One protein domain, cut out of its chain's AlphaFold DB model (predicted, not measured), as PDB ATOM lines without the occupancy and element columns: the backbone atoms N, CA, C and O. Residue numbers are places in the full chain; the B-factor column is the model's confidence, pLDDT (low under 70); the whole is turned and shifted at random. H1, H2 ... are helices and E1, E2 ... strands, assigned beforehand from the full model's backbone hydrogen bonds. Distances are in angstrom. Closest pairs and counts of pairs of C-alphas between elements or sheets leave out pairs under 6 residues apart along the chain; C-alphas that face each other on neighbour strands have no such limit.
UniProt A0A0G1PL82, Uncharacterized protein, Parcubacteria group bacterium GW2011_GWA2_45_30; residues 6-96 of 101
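AT A GLANCE: This is residues 6 to 96 of the 101 residues of an uncharacterized protein of Parcubacteria group bacterium GW2011_GWA2_45_30 (UniProt A0A0G1PL82). A long two-strand ribbon, E1 and E2, with the short strand E3 added beside one end of E2, has the long helix H3 over one face. H1 only grazes this sheet, beside E2, and meets H3 near the beginning of H3, with the little helix H2 at the far end of H1. The 91 printed residues hold three named strands, then three named helices; the sheet, E1 - E2 - E3, is antiparallel and the class is mixed, helices and strands. The whole is elongated, 43 by 24 by 18 A, and only just compact, close to loose, with a radius of gyration of the C-alphas of 14.3 A.

IN THESE COORDINATES: E1, residues 15 to 23, begins at C-alpha (72.572, 105.511, 124.436) and is 24.5 A long. E2, residues 26 to 37, measures 31.2 A, and E3 is residues 42 to 44. H3, residues 69 to 90, spans 31.9 A and ends at C-alpha (70.036, 109.655, 142.847). H1, residues 47 to 60, spans 20.2 A; H2 is residues 62 to 65.

HOW THE PARTS SIT: E1, E2 and E3 form a meander, each strand the antiparallel neighbour of the one before. In the hairpin E1 and E2, N 17 and O 34 are 2.8 A apart; in the hairpin E2 and E3, N 35 and O 44 are 2.8 A apart, both within hydrogen-bond range. H3 is on one face of the sheet, giving two layers, a sheet and a helix; its closest C-alphas to E2 are Leu 80 and Leu 32, 7.3 A. H1 only grazes the sheet with residues 47 to 57. H3 touches H1 with residues 69 to 77 alone, closest C-alphas Tyr 73 and Val 54, 6.8 A, at a steep tilt of 47 degrees, opposite ways. H1 and H2 touch only at the corner, closest C-alphas Arg 58 and Ala 64, 5.0 A. In H1 and H3 every O i to N i+4 pair is within hydrogen-bond range; H2 is too short for one.

THE WHOLE: The C-alphas farthest apart, Cys 10 and Lys 66, are 43.5 A apart. The printed part has no cut, and the five links are tight. Residues 21 to 30 have pLDDT under 70.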
ATOM      1  N   PHE A   6      70.010  97.187 122.833       84.69
ATOM      2  CA  PHE A   6      68.622  97.610 122.912       84.69
ATOM      3  C   PHE A   6      68.089  97.403 124.326       84.69
ATOM      4  O   PHE A   6      68.414  96.426 125.012       84.69
ATOM      5  N   CYS A   7      67.269  98.352 124.770       85.56
ATOM      6  CA  CYS A   7      66.564  98.268 126.034       85.56
ATOM      7  C   CYS A   7      65.606  97.066 126.004       85.56
ATOM      8  O   CYS A   7      64.816  96.956 125.065       85.56
ATOM      9  N   PRO A   8      65.627  96.179 127.011       85.06
ATOM     10  CA  PRO A   8      64.747  95.012 127.042       85.06
ATOM     11  C   PRO A   8      63.271  95.366 127.272       85.06
ATOM     12  O   PRO A   8      62.414  94.549 126.973       85.06
ATOM     13  N   GLU A   9      62.979  96.550 127.816       86.94
ATOM     14  CA  GLU A   9      61.612  96.976 128.149       86.94
ATOM     15  C   GLU A   9      60.932  97.666 126.966       86.94
ATOM     16  O   GLU A   9      59.870  97.251 126.522       86.94
ATOM     17  N   CYS A  10      61.555  98.716 126.423       88.12
ATOM     18  CA  CYS A  10      60.965  99.507 125.341       88.12
ATOM     19  C   CYS A  10      61.493  99.148 123.947       88.12
ATOM     20  O   CYS A  10      61.057  99.734 122.962       88.12
ATOM     21  N   GLY A  11      62.481  98.253 123.842       84.44
ATOM     22  CA  GLY A  11      63.073  97.850 122.564       84.44
ATOM     23  C   GLY A  11      63.876  98.942 121.849       84.44
ATOM     24  O   GLY A  11      64.370  98.694 120.752       84.44
ATOM     25  N   LYS A  12      64.029 100.138 122.436       87.62
ATOM     26  CA  LYS A  12      64.792 101.247 121.841       87.62
ATOM     27  C   LYS A  12      66.294 101.036 121.967       87.62
ATOM     28  O   LYS A  12      66.772 100.415 122.919       87.62
ATOM     29  N   LYS A  13      67.040 101.599 121.015       86.19
ATOM     30  CA  LYS A  13      68.505 101.612 121.032       86.19
ATOM     31  C   LYS A  13      69.009 102.341 122.280       86.19
ATOM     32  O   LYS A  13      68.520 103.412 122.630       86.19
ATOM     33  N   ALA A  14      69.967 101.730 122.955       86.88
ATOM     34  CA  ALA A  14      70.620 102.275 124.127       86.88
ATOM     35  C   ALA A  14      71.567 103.406 123.742       86.88
ATOM     36  O   ALA A  14      72.337 103.286 122.787       86.88
ATOM     37  N   GLU A  15      71.560 104.471 124.530       86.50
ATOM     38  CA  GLU A  15      72.572 105.511 124.436       86.50
ATOM     39  C   GLU A  15      73.873 105.022 125.071       86.50
ATOM     40  O   GLU A  15      73.867 104.384 126.126       86.50
ATOM     41  N   VAL A  16      74.999 105.329 124.430       86.44
ATOM     42  CA  VAL A  16      76.331 105.041 124.968       86.44
ATOM     43  C   VAL A  16      76.796 106.253 125.753       86.44
ATOM     44  O   VAL A  16      77.000 107.323 125.188       86.44
ATOM     45  N   TRP A  17      76.964 106.087 127.056       84.88
ATOM     46  CA  TRP A  17      77.542 107.095 127.933       84.88
ATOM     47  C   TRP A  17      78.969 106.689 128.286       84.88
ATOM     48  O   TRP A  17      79.296 105.504 128.347       84.88
ATOM     49  N   VAL A  18      79.842 107.671 128.493       82.56
ATOM     50  CA  VAL A  18      81.249 107.441 128.829       82.56
ATOM     51  C   VAL A  18      81.545 108.147 130.139       82.56
ATOM     52  O   VAL A  18      81.285 109.337 130.276       82.56
ATOM     53  N   THR A  19      82.086 107.415 131.110       78.69
ATOM     54  CA  THR A  19      82.687 108.022 132.298       78.69
ATOM     55  C   THR A  19      84.190 108.101 132.098       78.69
ATOM     56  O   THR A  19      84.820 107.124 131.689       78.69
ATOM     57  N   VAL A  20      84.759 109.274 132.346       76.81
ATOM     58  CA  VAL A  20      86.204 109.474 132.343       76.81
ATOM     59  C   VAL A  20      86.684 109.274 133.771       76.81
ATOM     60  O   VAL A  20      86.198 109.933 134.686       76.81
ATOM     61  N   THR A  21      87.594 108.326 133.967       67.19
ATOM     62  CA  THR A  21      88.129 108.007 135.295       67.19
ATOM     63  C   THR A  21      89.644 108.074 135.290       67.19
ATOM     64  O   THR A  21      90.297 107.548 134.382       67.19
ATOM     65  N   ASP A  22      90.194 108.707 136.321       66.38
ATOM     66  CA  ASP A  22      91.622 108.680 136.599       66.38
ATOM     67  C   ASP A  22      91.995 107.331 137.198       66.38
ATOM     68  O   ASP A  22      91.368 106.836 138.141       66.38
ATOM     69  N   ARG A  23      93.030 106.704 136.640       65.38
ATOM     70  CA  ARG A  23      93.548 105.447 137.172       65.38
ATOM     71  C   ARG A  23      94.645 105.744 138.169       65.38
ATOM     72  O   ARG A  23      95.589 106.458 137.860       65.38
ATOM     73  N   LYS A  24      94.612 105.068 139.318       64.25
ATOM     74  CA  LYS A  24      95.635 105.229 140.369       64.25
ATOM     75  C   LYS A  24      97.068 104.962 139.900       64.25
ATOM     76  O   LYS A  24      98.014 105.369 140.559       64.25
ATOM     77  N   PHE A  25      97.222 104.244 138.793       62.91
ATOM     78  CA  PHE A  25      98.506 103.777 138.291       62.91
ATOM     79  C   PHE A  25      98.834 104.314 136.888       62.91
ATOM     80  O   PHE A  25      99.692 103.771 136.206       62.91
ATOM     81  N   SER A  26      98.117 105.327 136.394       61.53
ATOM     82  CA  SER A  26      98.353 105.887 135.061       61.53
ATOM     83  C   SER A  26      97.939 107.351 135.020       61.53
ATOM     84  O   SER A  26      96.805 107.660 135.359       61.53
ATOM     85  N   ASN A  27      98.802 108.224 134.492       59.91
ATOM     86  CA  ASN A  27      98.452 109.622 134.190       59.91
ATOM     87  C   ASN A  27      97.495 109.759 132.990       59.91
ATOM     88  O   ASN A  27      97.179 110.866 132.569       59.91
ATOM     89  N   GLN A  28      97.064 108.643 132.399       64.81
ATOM     90  CA  GLN A  28      96.058 108.639 131.344       64.81
ATOM     91  C   GLN A  28      94.665 108.444 131.941       64.81
ATOM     92  O   GLN A  28      94.390 107.415 132.569       64.81
ATOM     93  N   THR A  29      93.785 109.398 131.656       66.44
ATOM     94  CA  THR A  29      92.341 109.293 131.857       66.44
ATOM     95  C   THR A  29      91.770 108.177 130.995       66.44
ATOM     96  O   THR A  29      92.038 108.114 129.791       66.44
ATOM     97  N   GLN A  30      90.949 107.310 131.580       69.19
ATOM     98  CA  GLN A  30      90.293 106.246 130.834       69.19
ATOM     99  C   GLN A  30      88.801 106.527 130.668       69.19
ATOM    100  O   GLN A  30      88.068 106.611 131.653       69.19
ATOM    101  N   GLY A  31      88.350 106.588 129.413       75.94
ATOM    102  CA  GLY A  31      86.933 106.556 129.065       75.94
ATOM    103  C   GLY A  31      86.385 105.134 129.169       75.94
ATOM    104  O   GLY A  31      86.763 104.256 128.394       75.94
ATOM    105  N   LEU A  32      85.499 104.895 130.130       80.69
ATOM    106  CA  LEU A  32      84.764 103.647 130.285       80.69
ATOM    107  C   LEU A  32      83.321 103.847 129.824       80.69
ATOM    108  O   LEU A  32      82.589 104.666 130.378       80.69
ATOM    109  N   SER A  33      82.914 103.096 128.804       83.88
ATOM    110  CA  SER A  33      81.564 103.186 128.254       83.88
ATOM    111  C   SER A  33      80.575 102.294 129.006       83.88
ATOM    112  O   SER A  33      80.883 101.150 129.347       83.88
ATOM    113  N   TYR A  34      79.365 102.802 129.204       86.25
ATOM    114  CA  TYR A  34      78.197 102.081 129.700       86.25
ATOM    115  C   TYR A  34      76.959 102.507 128.910       86.25
ATOM    116  O   TYR A  34      76.948 103.539 128.247       86.25
ATOM    117  N   PHE A  35      75.923 101.681 128.938       89.00
ATOM    118  CA  PHE A  35      74.731 101.852 128.120       89.00
ATOM    119  C   PHE A  35      73.555 102.286 128.978       89.00
ATOM    120  O   PHE A  35      73.368 101.777 130.085       89.00
ATOM    121  N   VAL A  36      72.761 103.217 128.460       89.69
ATOM    122  CA  VAL A  36      71.661 103.840 129.189       89.69
ATOM    123  C   VAL A  36      70.412 103.893 128.318       89.69
ATOM    124  O   VAL A  36      70.461 104.209 127.133       89.69
ATOM    125  N   CYS A  37      69.267 103.602 128.922       89.88
ATOM    126  CA  CYS A  37      67.956 103.904 128.373       89.88
ATOM    127  C   CYS A  37      67.301 104.950 129.274       89.88
ATOM    128  O   CYS A  37      66.943 104.636 130.408       89.88
ATOM    129  N   LYS A  38      67.150 106.184 128.780       86.62
ATOM    130  CA  LYS A  38      66.524 107.280 129.539       86.62
ATOM    131  C   LYS A  38      65.043 107.035 129.819       86.62
ATOM    132  O   LYS A  38      64.569 107.381 130.894       86.62
ATOM    133  N   GLU A  39      64.332 106.401 128.888       88.00
ATOM    134  CA  GLU A  39      62.887 106.176 129.020       88.00
ATOM    135  C   GLU A  39      62.551 105.181 130.125       88.00
ATOM    136  O   GLU A  39      61.799 105.494 131.041       88.00
ATOM    137  N   CYS A  40      63.166 103.999 130.089       87.75
ATOM    138  CA  CYS A  40      62.950 102.973 131.109       87.75
ATOM    139  C   CYS A  40      63.858 103.159 132.333       87.75
ATOM    140  O   CYS A  40      63.832 102.336 133.247       87.75
ATOM    141  N   ARG A  41      64.698 104.205 132.323       87.56
ATOM    142  CA  ARG A  41      65.746 104.474 133.314       87.56
ATOM    143  C   ARG A  41      66.576 103.227 133.608       87.56
ATOM    144  O   ARG A  41      66.804 102.860 134.756       87.56
ATOM    145  N   LEU A  42      67.029 102.548 132.558       89.50
ATOM    146  CA  LEU A  42      67.858 101.351 132.690       89.50
ATOM    147  C   LEU A  42      69.312 101.652 132.366       89.50
ATOM    148  O   LEU A  42      69.605 102.381 131.423       89.50
ATOM    149  N   MET A  43      70.218 101.047 133.126       89.25
ATOM    150  CA  MET A  43      71.655 101.100 132.891       89.25
ATOM    151  C   MET A  43      72.231  99.700 132.732       89.25
ATOM    152  O   MET A  43      71.826  98.756 133.420       89.25
ATOM    153  N   HIS A  44      73.209  99.581 131.842       88.00
ATOM    154  CA  HIS A  44      73.914  98.345 131.568       88.00
ATOM    155  C   HIS A  44      75.405  98.567 131.381       88.00
ATOM    156  O   HIS A  44      75.849  99.392 130.585       88.00
ATOM    157  N   ILE A  45      76.183  97.763 132.096       87.06
ATOM    158  CA  ILE A  45      77.628  97.706 131.953       87.06
ATOM    159  C   ILE A  45      77.967  96.507 131.071       87.06
ATOM    160  O   ILE A  45      77.785  95.358 131.482       87.06
ATOM    161  N   ASP A  46      78.495  96.769 129.874       84.69
ATOM    162  CA  ASP A  46      78.943  95.701 128.987       84.69
ATOM    163  C   ASP A  46      80.356  95.240 129.362       84.69
ATOM    164  O   ASP A  46      81.385  95.809 128.988       84.69
ATOM    165  N   ILE A  47      80.383  94.132 130.093       83.31
ATOM    166  CA  ILE A  47      81.594  93.438 130.518       83.31
ATOM    167  C   ILE A  47      82.525  93.100 129.343       83.31
ATOM    168  O   ILE A  47      83.748  93.193 129.487       83.31
ATOM    169  N   ASN A  48      81.988  92.683 128.199       83.81
ATOM    170  CA  ASN A  48      82.799  92.263 127.058       83.81
ATOM    171  C   ASN A  48      83.474  93.463 126.396       83.81
ATOM    172  O   ASN A  48      84.640  93.369 126.003       83.81
ATOM    173  N   LEU A  49      82.771  94.594 126.330       83.50
ATOM    174  CA  LEU A  49      83.338  95.854 125.860       83.50
ATOM    175  C   LEU A  49      84.504  96.291 126.755       83.50
ATOM    176  O   LEU A  49      85.586  96.590 126.250       83.50
ATOM    177  N   ILE A  50      84.330  96.225 128.080       84.25
ATOM    178  CA  ILE A  50      85.391  96.546 129.047       84.25
ATOM    179  C   ILE A  50      86.590  95.615 128.865       84.25
ATOM    180  O   ILE A  50      87.723  96.086 128.808       84.25
ATOM    181  N   LYS A  51      86.370  94.300 128.738       84.56
ATOM    182  CA  LYS A  51      87.457  93.330 128.515       84.56
ATOM    183  C   LYS A  51      88.257  93.658 127.260       84.56
ATOM    184  O   LYS A  51      89.487  93.647 127.317       84.56
ATOM    185  N   LYS A  52      87.582  93.968 126.147       83.56
ATOM    186  CA  LYS A  52      88.245  94.368 124.898       83.56
ATOM    187  C   LYS A  52      89.039  95.652 125.088       83.56
ATOM    188  O   LYS A  52      90.223  95.672 124.776       83.56
ATOM    189  N   TYR A  53      88.420  96.675 125.669       81.81
ATOM    190  CA  TYR A  53      89.059  97.970 125.872       81.81
ATOM    191  C   TYR A  53      90.301  97.864 126.766       81.81
ATOM    192  O   TYR A  53      91.375  98.332 126.404       81.81
ATOM    193  N   VAL A  54      90.180  97.181 127.909       83.81
ATOM    194  CA  VAL A  54      91.301  96.926 128.824       83.81
ATOM    195  C   VAL A  54      92.407  96.127 128.130       83.81
ATOM    196  O   VAL A  54      93.582  96.407 128.351       83.81
ATOM    197  N   SER A  55      92.050  95.153 127.287       84.31
ATOM    198  CA  SER A  55      93.032  94.361 126.541       84.31
ATOM    199  C   SER A  55      93.773  95.194 125.497       84.31
ATOM    200  O   SER A  55      94.987  95.047 125.388       84.31
ATOM    201  N   CYS A  56      93.083  96.081 124.770       84.12
ATOM    202  CA  CYS A  56      93.717  97.013 123.833       84.12
ATOM    203  C   CYS A  56      94.651  97.976 124.571       84.12
ATOM    204  O   CYS A  56      95.848  97.974 124.313       84.12
ATOM    205  N   TRP A  57      94.148  98.673 125.594       81.31
ATOM    206  CA  TRP A  57      94.960  99.590 126.399       81.31
ATOM    207  C   TRP A  57      96.206  98.920 126.993       81.31
ATOM    208  O   TRP A  57      97.283  99.511 127.047       81.31
ATOM    209  N   ARG A  58      96.088  97.657 127.427       83.81
ATOM    210  CA  ARG A  58      97.231  96.905 127.953       83.81
ATOM    211  C   ARG A  58      98.286  96.613 126.887       83.81
ATOM    212  O   ARG A  58      99.460  96.573 127.232       83.81
ATOM    213  N   LYS A  59      97.899  96.400 125.626       83.56
ATOM    214  CA  LYS A  59      98.868  96.244 124.531       83.56
ATOM    215  C   LYS A  59      99.650  97.537 124.311       83.56
ATOM    216  O   LYS A  59     100.867  97.471 124.175       83.56
ATOM    217  N   ASP A  60      98.976  98.678 124.402       81.50
ATOM    218  CA  ASP A  60      99.559  99.983 124.081       81.50
ATOM    219  C   ASP A  60     100.391 100.589 125.228       81.50
ATOM    220  O   ASP A  60     101.291 101.396 125.000       81.50
ATOM    221  N   SER A  61     100.144 100.187 126.481       78.56
ATOM    222  CA  SER A  61     100.849 100.722 127.653       78.56
ATOM    223  C   SER A  61     101.865  99.735 128.238       78.56
ATOM    224  O   SER A  61     101.509  98.747 128.882       78.56
ATOM    225  N   LYS A  62     103.163 100.056 128.126       79.44
ATOM    226  CA  LYS A  62     104.261  99.284 128.755       79.44
ATOM    227  C   LYS A  62     104.091  99.126 130.271       79.44
ATOM    228  O   LYS A  62     104.505  98.122 130.848       79.44
ATOM    229  N   TYR A  63     103.478 100.109 130.924       77.00
ATOM    230  CA  TYR A  63     103.200 100.063 132.356       77.00
ATOM    231  C   TYR A  63     102.047  99.097 132.674       77.00
ATOM    232  O   TYR A  63     102.149  98.265 133.575       77.00
ATOM    233  N   ALA A  64     100.978  99.130 131.874       76.38
ATOM    234  CA  ALA A  64      99.841  98.222 131.996       76.38
ATOM    235  C   ALA A  64     100.212  96.744 131.836       76.38
ATOM    236  O   ALA A  64      99.601  95.872 132.460       76.38
ATOM    237  N   GLN A  65     101.201  96.445 130.992       81.25
ATOM    238  CA  GLN A  65     101.671  95.079 130.764       81.25
ATOM    239  C   GLN A  65     102.179  94.427 132.057       81.25
ATOM    240  O   GLN A  65     101.917  93.240 132.269       81.25
ATOM    241  N   LYS A  66     102.790  95.219 132.952       84.94
ATOM    242  CA  LYS A  66     103.328  94.785 134.255       84.94
ATOM    243  C   LYS A  66     102.252  94.516 135.311       84.94
ATOM    244  O   LYS A  66     102.530  93.864 136.312       84.94
ATOM    245  N   ILE A  67     101.025  95.000 135.110       83.75
ATOM    246  CA  ILE A  67      99.926  94.812 136.061       83.75
ATOM    247  C   ILE A  67      99.109  93.571 135.671       83.75
ATOM    248  O   ILE A  67      98.788  93.382 134.492       83.75
ATOM    249  N   PRO A  68      98.691  92.736 136.644       87.31
ATOM    250  CA  PRO A  68      97.773  91.638 136.378       87.31
ATOM    251  C   PRO A  68      96.473  92.128 135.726       87.31
ATOM    252  O   PRO A  68      95.755  92.959 136.289       87.31
ATOM    253  N   LEU A  69      96.114  91.552 134.574       83.88
ATOM    254  CA  LEU A  69      94.905  91.916 133.816       83.88
ATOM    255  C   LEU A  69      93.637  91.873 134.679       83.88
ATOM    256  O   LEU A  69      92.789  92.760 134.600       83.88
ATOM    257  N   LYS A  70      93.539  90.865 135.555       85.81
ATOM    258  CA  LYS A  70      92.422  90.691 136.492       85.81
ATOM    259  C   LYS A  70      92.264  91.884 137.441       85.81
ATOM    260  O   LYS A  70      91.136  92.242 137.768       85.81
ATOM    261  N   LYS A  71      93.373  92.512 137.858       85.06
ATOM    262  CA  LYS A  71      93.366  93.689 138.737       85.06
ATOM    263  C   LYS A  71      92.805  94.905 138.001       85.06
ATOM    264  O   LYS A  71      91.867  95.517 138.496       85.06
ATOM    265  N   ILE A  72      93.300  95.166 136.789       83.38
ATOM    266  CA  ILE A  72      92.828  96.273 135.941       83.38
ATOM    267  C   ILE A  72      91.333  96.122 135.629       83.38
ATOM    268  O   ILE A  72      90.567  97.076 135.707       83.38
ATOM    269  N   TYR A  73      90.909  94.904 135.292       85.44
ATOM    270  CA  TYR A  73      89.518  94.608 134.979       85.44
ATOM    271  C   TYR A  73      88.588  94.795 136.186       85.44
ATOM    272  O   TYR A  73      87.530  95.408 136.058       85.44
ATOM    273  N   ARG A  74      88.992  94.307 137.366       86.56
ATOM    274  CA  ARG A  74      88.232  94.497 138.608       86.56
ATOM    275  C   ARG A  74      88.094  95.981 138.950       86.56
ATOM    276  O   ARG A  74      87.000  96.400 139.304       86.56
ATOM    277  N   GLU A  75      89.166  96.757 138.819       85.56
ATOM    278  CA  GLU A  75      89.145  98.204 139.068       85.56
ATOM    279  C   GLU A  75      88.195  98.930 138.104       85.56
ATOM    280  O   GLU A  75      87.340  99.692 138.548       85.56
ATOM    281  N   ALA A  76      88.261  98.620 136.804       84.12
ATOM    282  CA  ALA A  76      87.375  99.209 135.799       84.12
ATOM    283  C   ALA A  76      85.888  98.912 136.069       84.12
ATOM    284  O   ALA A  76      85.054  99.810 135.974       84.12
ATOM    285  N   ILE A  77      85.552  97.670 136.441       86.56
ATOM    286  CA  ILE A  77      84.174  97.332 136.825       86.56
ATOM    287  C   ILE A  77      83.770  98.072 138.090       86.56
ATOM    288  O   ILE A  77      82.693  98.646 138.114       86.56
ATOM    289  N   GLN A  78      84.612  98.083 139.126       87.19
ATOM    290  CA  GLN A  78      84.287  98.755 140.384       87.19
ATOM    291  C   GLN A  78      84.027 100.251 140.191       87.19
ATOM    292  O   GLN A  78      83.137 100.802 140.834       87.19
ATOM    293  N   LEU A  79      84.781 100.910 139.309       85.25
ATOM    294  CA  LEU A  79      84.561 102.314 138.962       85.25
ATOM    295  C   LEU A  79      83.207 102.517 138.278       85.25
ATOM    296  O   LEU A  79      82.422 103.355 138.717       85.25
ATOM    297  N   LEU A  80      82.899 101.712 137.260       86.00
ATOM    298  CA  LEU A  80      81.603 101.774 136.583       86.00
ATOM    299  C   LEU A  80      80.444 101.425 137.514       86.00
ATOM    300  O   LEU A  80      79.415 102.089 137.479       86.00
ATOM    301  N   ASP A  81      80.612 100.429 138.380       86.75
ATOM    302  CA  ASP A  81      79.611 100.065 139.373       86.75
ATOM    303  C   ASP A  81      79.350 101.216 140.338       86.75
ATOM    304  O   ASP A  81      78.193 101.444 140.667       86.75
ATOM    305  N   LYS A  82      80.368 101.973 140.761       87.50
ATOM    306  CA  LYS A  82      80.154 103.172 141.586       87.50
ATOM    307  C   LYS A  82      79.353 104.229 140.837       87.50
ATOM    308  O   LYS A  82      78.393 104.753 141.389       87.50
ATOM    309  N   VAL A  83      79.712 104.513 139.586       86.06
ATOM    310  CA  VAL A  83      78.997 105.496 138.756       86.06
ATOM    311  C   VAL A  83      77.536 105.087 138.583       86.06
ATOM    312  O   VAL A  83      76.635 105.868 138.876       86.06
ATOM    313  N   VAL A  84      77.284 103.839 138.185       86.19
ATOM    314  CA  VAL A  84      75.923 103.328 138.008       86.19
ATOM    315  C   VAL A  84      75.170 103.282 139.338       86.19
ATOM    316  O   VAL A  84      73.988 103.595 139.357       86.19
ATOM    317  N   ASP A  85      75.816 102.925 140.452       88.31
ATOM    318  CA  ASP A  85      75.185 102.949 141.781       88.31
ATOM    319  C   ASP A  85      74.728 104.359 142.176       88.31
ATOM    320  O   ASP A  85      73.610 104.519 142.664       88.31
ATOM    321  N   VAL A  86      75.539 105.387 141.898       87.94
ATOM    322  CA  VAL A  86      75.141 106.785 142.115       87.94
ATOM    323  C   VAL A  86      73.886 107.102 141.308       87.94
ATOM    324  O   VAL A  86      72.903 107.528 141.899       87.94
ATOM    325  N   TYR A  87      73.861 106.824 140.001       85.88
ATOM    326  CA  TYR A  87      72.671 107.079 139.176       85.88
ATOM    327  C   TYR A  87      71.448 106.257 139.597       85.88
ATOM    328  O   TYR A  87      70.318 106.745 139.521       85.88
ATOM    329  N   CYS A  88      71.650 105.024 140.060       85.50
ATOM    330  CA  CYS A  88      70.576 104.202 140.601       85.50
ATOM    331  C   CYS A  88      69.968 104.825 141.863       85.50
ATOM    332  O   CYS A  88      68.747 104.847 142.001       85.50
ATOM    333  N   LYS A  89      70.804 105.373 142.750       86.81
ATOM    334  CA  LYS A  89      70.368 106.002 144.005       86.81
ATOM    335  C   LYS A  89      69.789 107.401 143.815       86.81
ATOM    336  O   LYS A  89      68.800 107.726 144.458       86.81
ATOM    337  N   THR A  90      70.390 108.231 142.964       88.62
ATOM    338  CA  THR A  90      70.036 109.655 142.847       88.62
ATOM    339  C   THR A  90      69.005 109.930 141.762       88.62
ATOM    340  O   THR A  90      68.131 110.768 141.947       88.62
ATOM    341  N   ALA A  91      69.082 109.224 140.633       83.88
ATOM    342  CA  ALA A  91      68.256 109.488 139.456       83.88
ATOM    343  C   ALA A  91      67.220 108.379 139.180       83.88
ATOM    344  O   ALA A  91      66.518 108.411 138.167       83.88
ATOM    345  N   GLY A  92      67.102 107.397 140.083       85.44
ATOM    346  CA  GLY A  92      66.102 106.329 140.014       85.44
ATOM    347  C   GLY A  92      66.325 105.335 138.874       85.44
ATOM    348  O   GLY A  92      65.370 104.705 138.415       85.44
ATOM    349  N   TYR A  93      67.564 105.208 138.388       88.56
ATOM    350  CA  TYR A  93      67.908 104.204 137.386       88.56
ATOM    351  C   TYR A  93      67.935 102.794 137.986       88.56
ATOM    352  O   TYR A  93      68.177 102.600 139.176       88.56
ATOM    353  N   ARG A  94      67.746 101.770 137.155       86.94
ATOM    354  CA  ARG A  94      67.880 100.359 137.546       86.94
ATOM    355  C   ARG A  94      68.894  99.649 136.663       86.94
ATOM    356  O   ARG A  94      69.043  99.957 135.482       86.94
ATOM    357  N   ARG A  95      69.581  98.655 137.226       85.12
ATOM    358  CA  ARG A  95      70.492  97.801 136.459       85.12
ATOM    359  C   ARG A  95      69.712  96.703 135.757       85.12
ATOM    360  O   ARG A  95      68.986  95.954 136.404       85.12
ATOM    361  N   LYS A  96      69.902  96.566 134.446       87.25
ATOM    362  CA  LYS A  96      69.368  95.427 133.689       87.25
ATOM    363  C   LYS A  96      70.316  95.043 132.562       87.25
ATOM    364  O   LYS A  96      71.140  95.842 132.124       87.25
TER     365      LYS A  96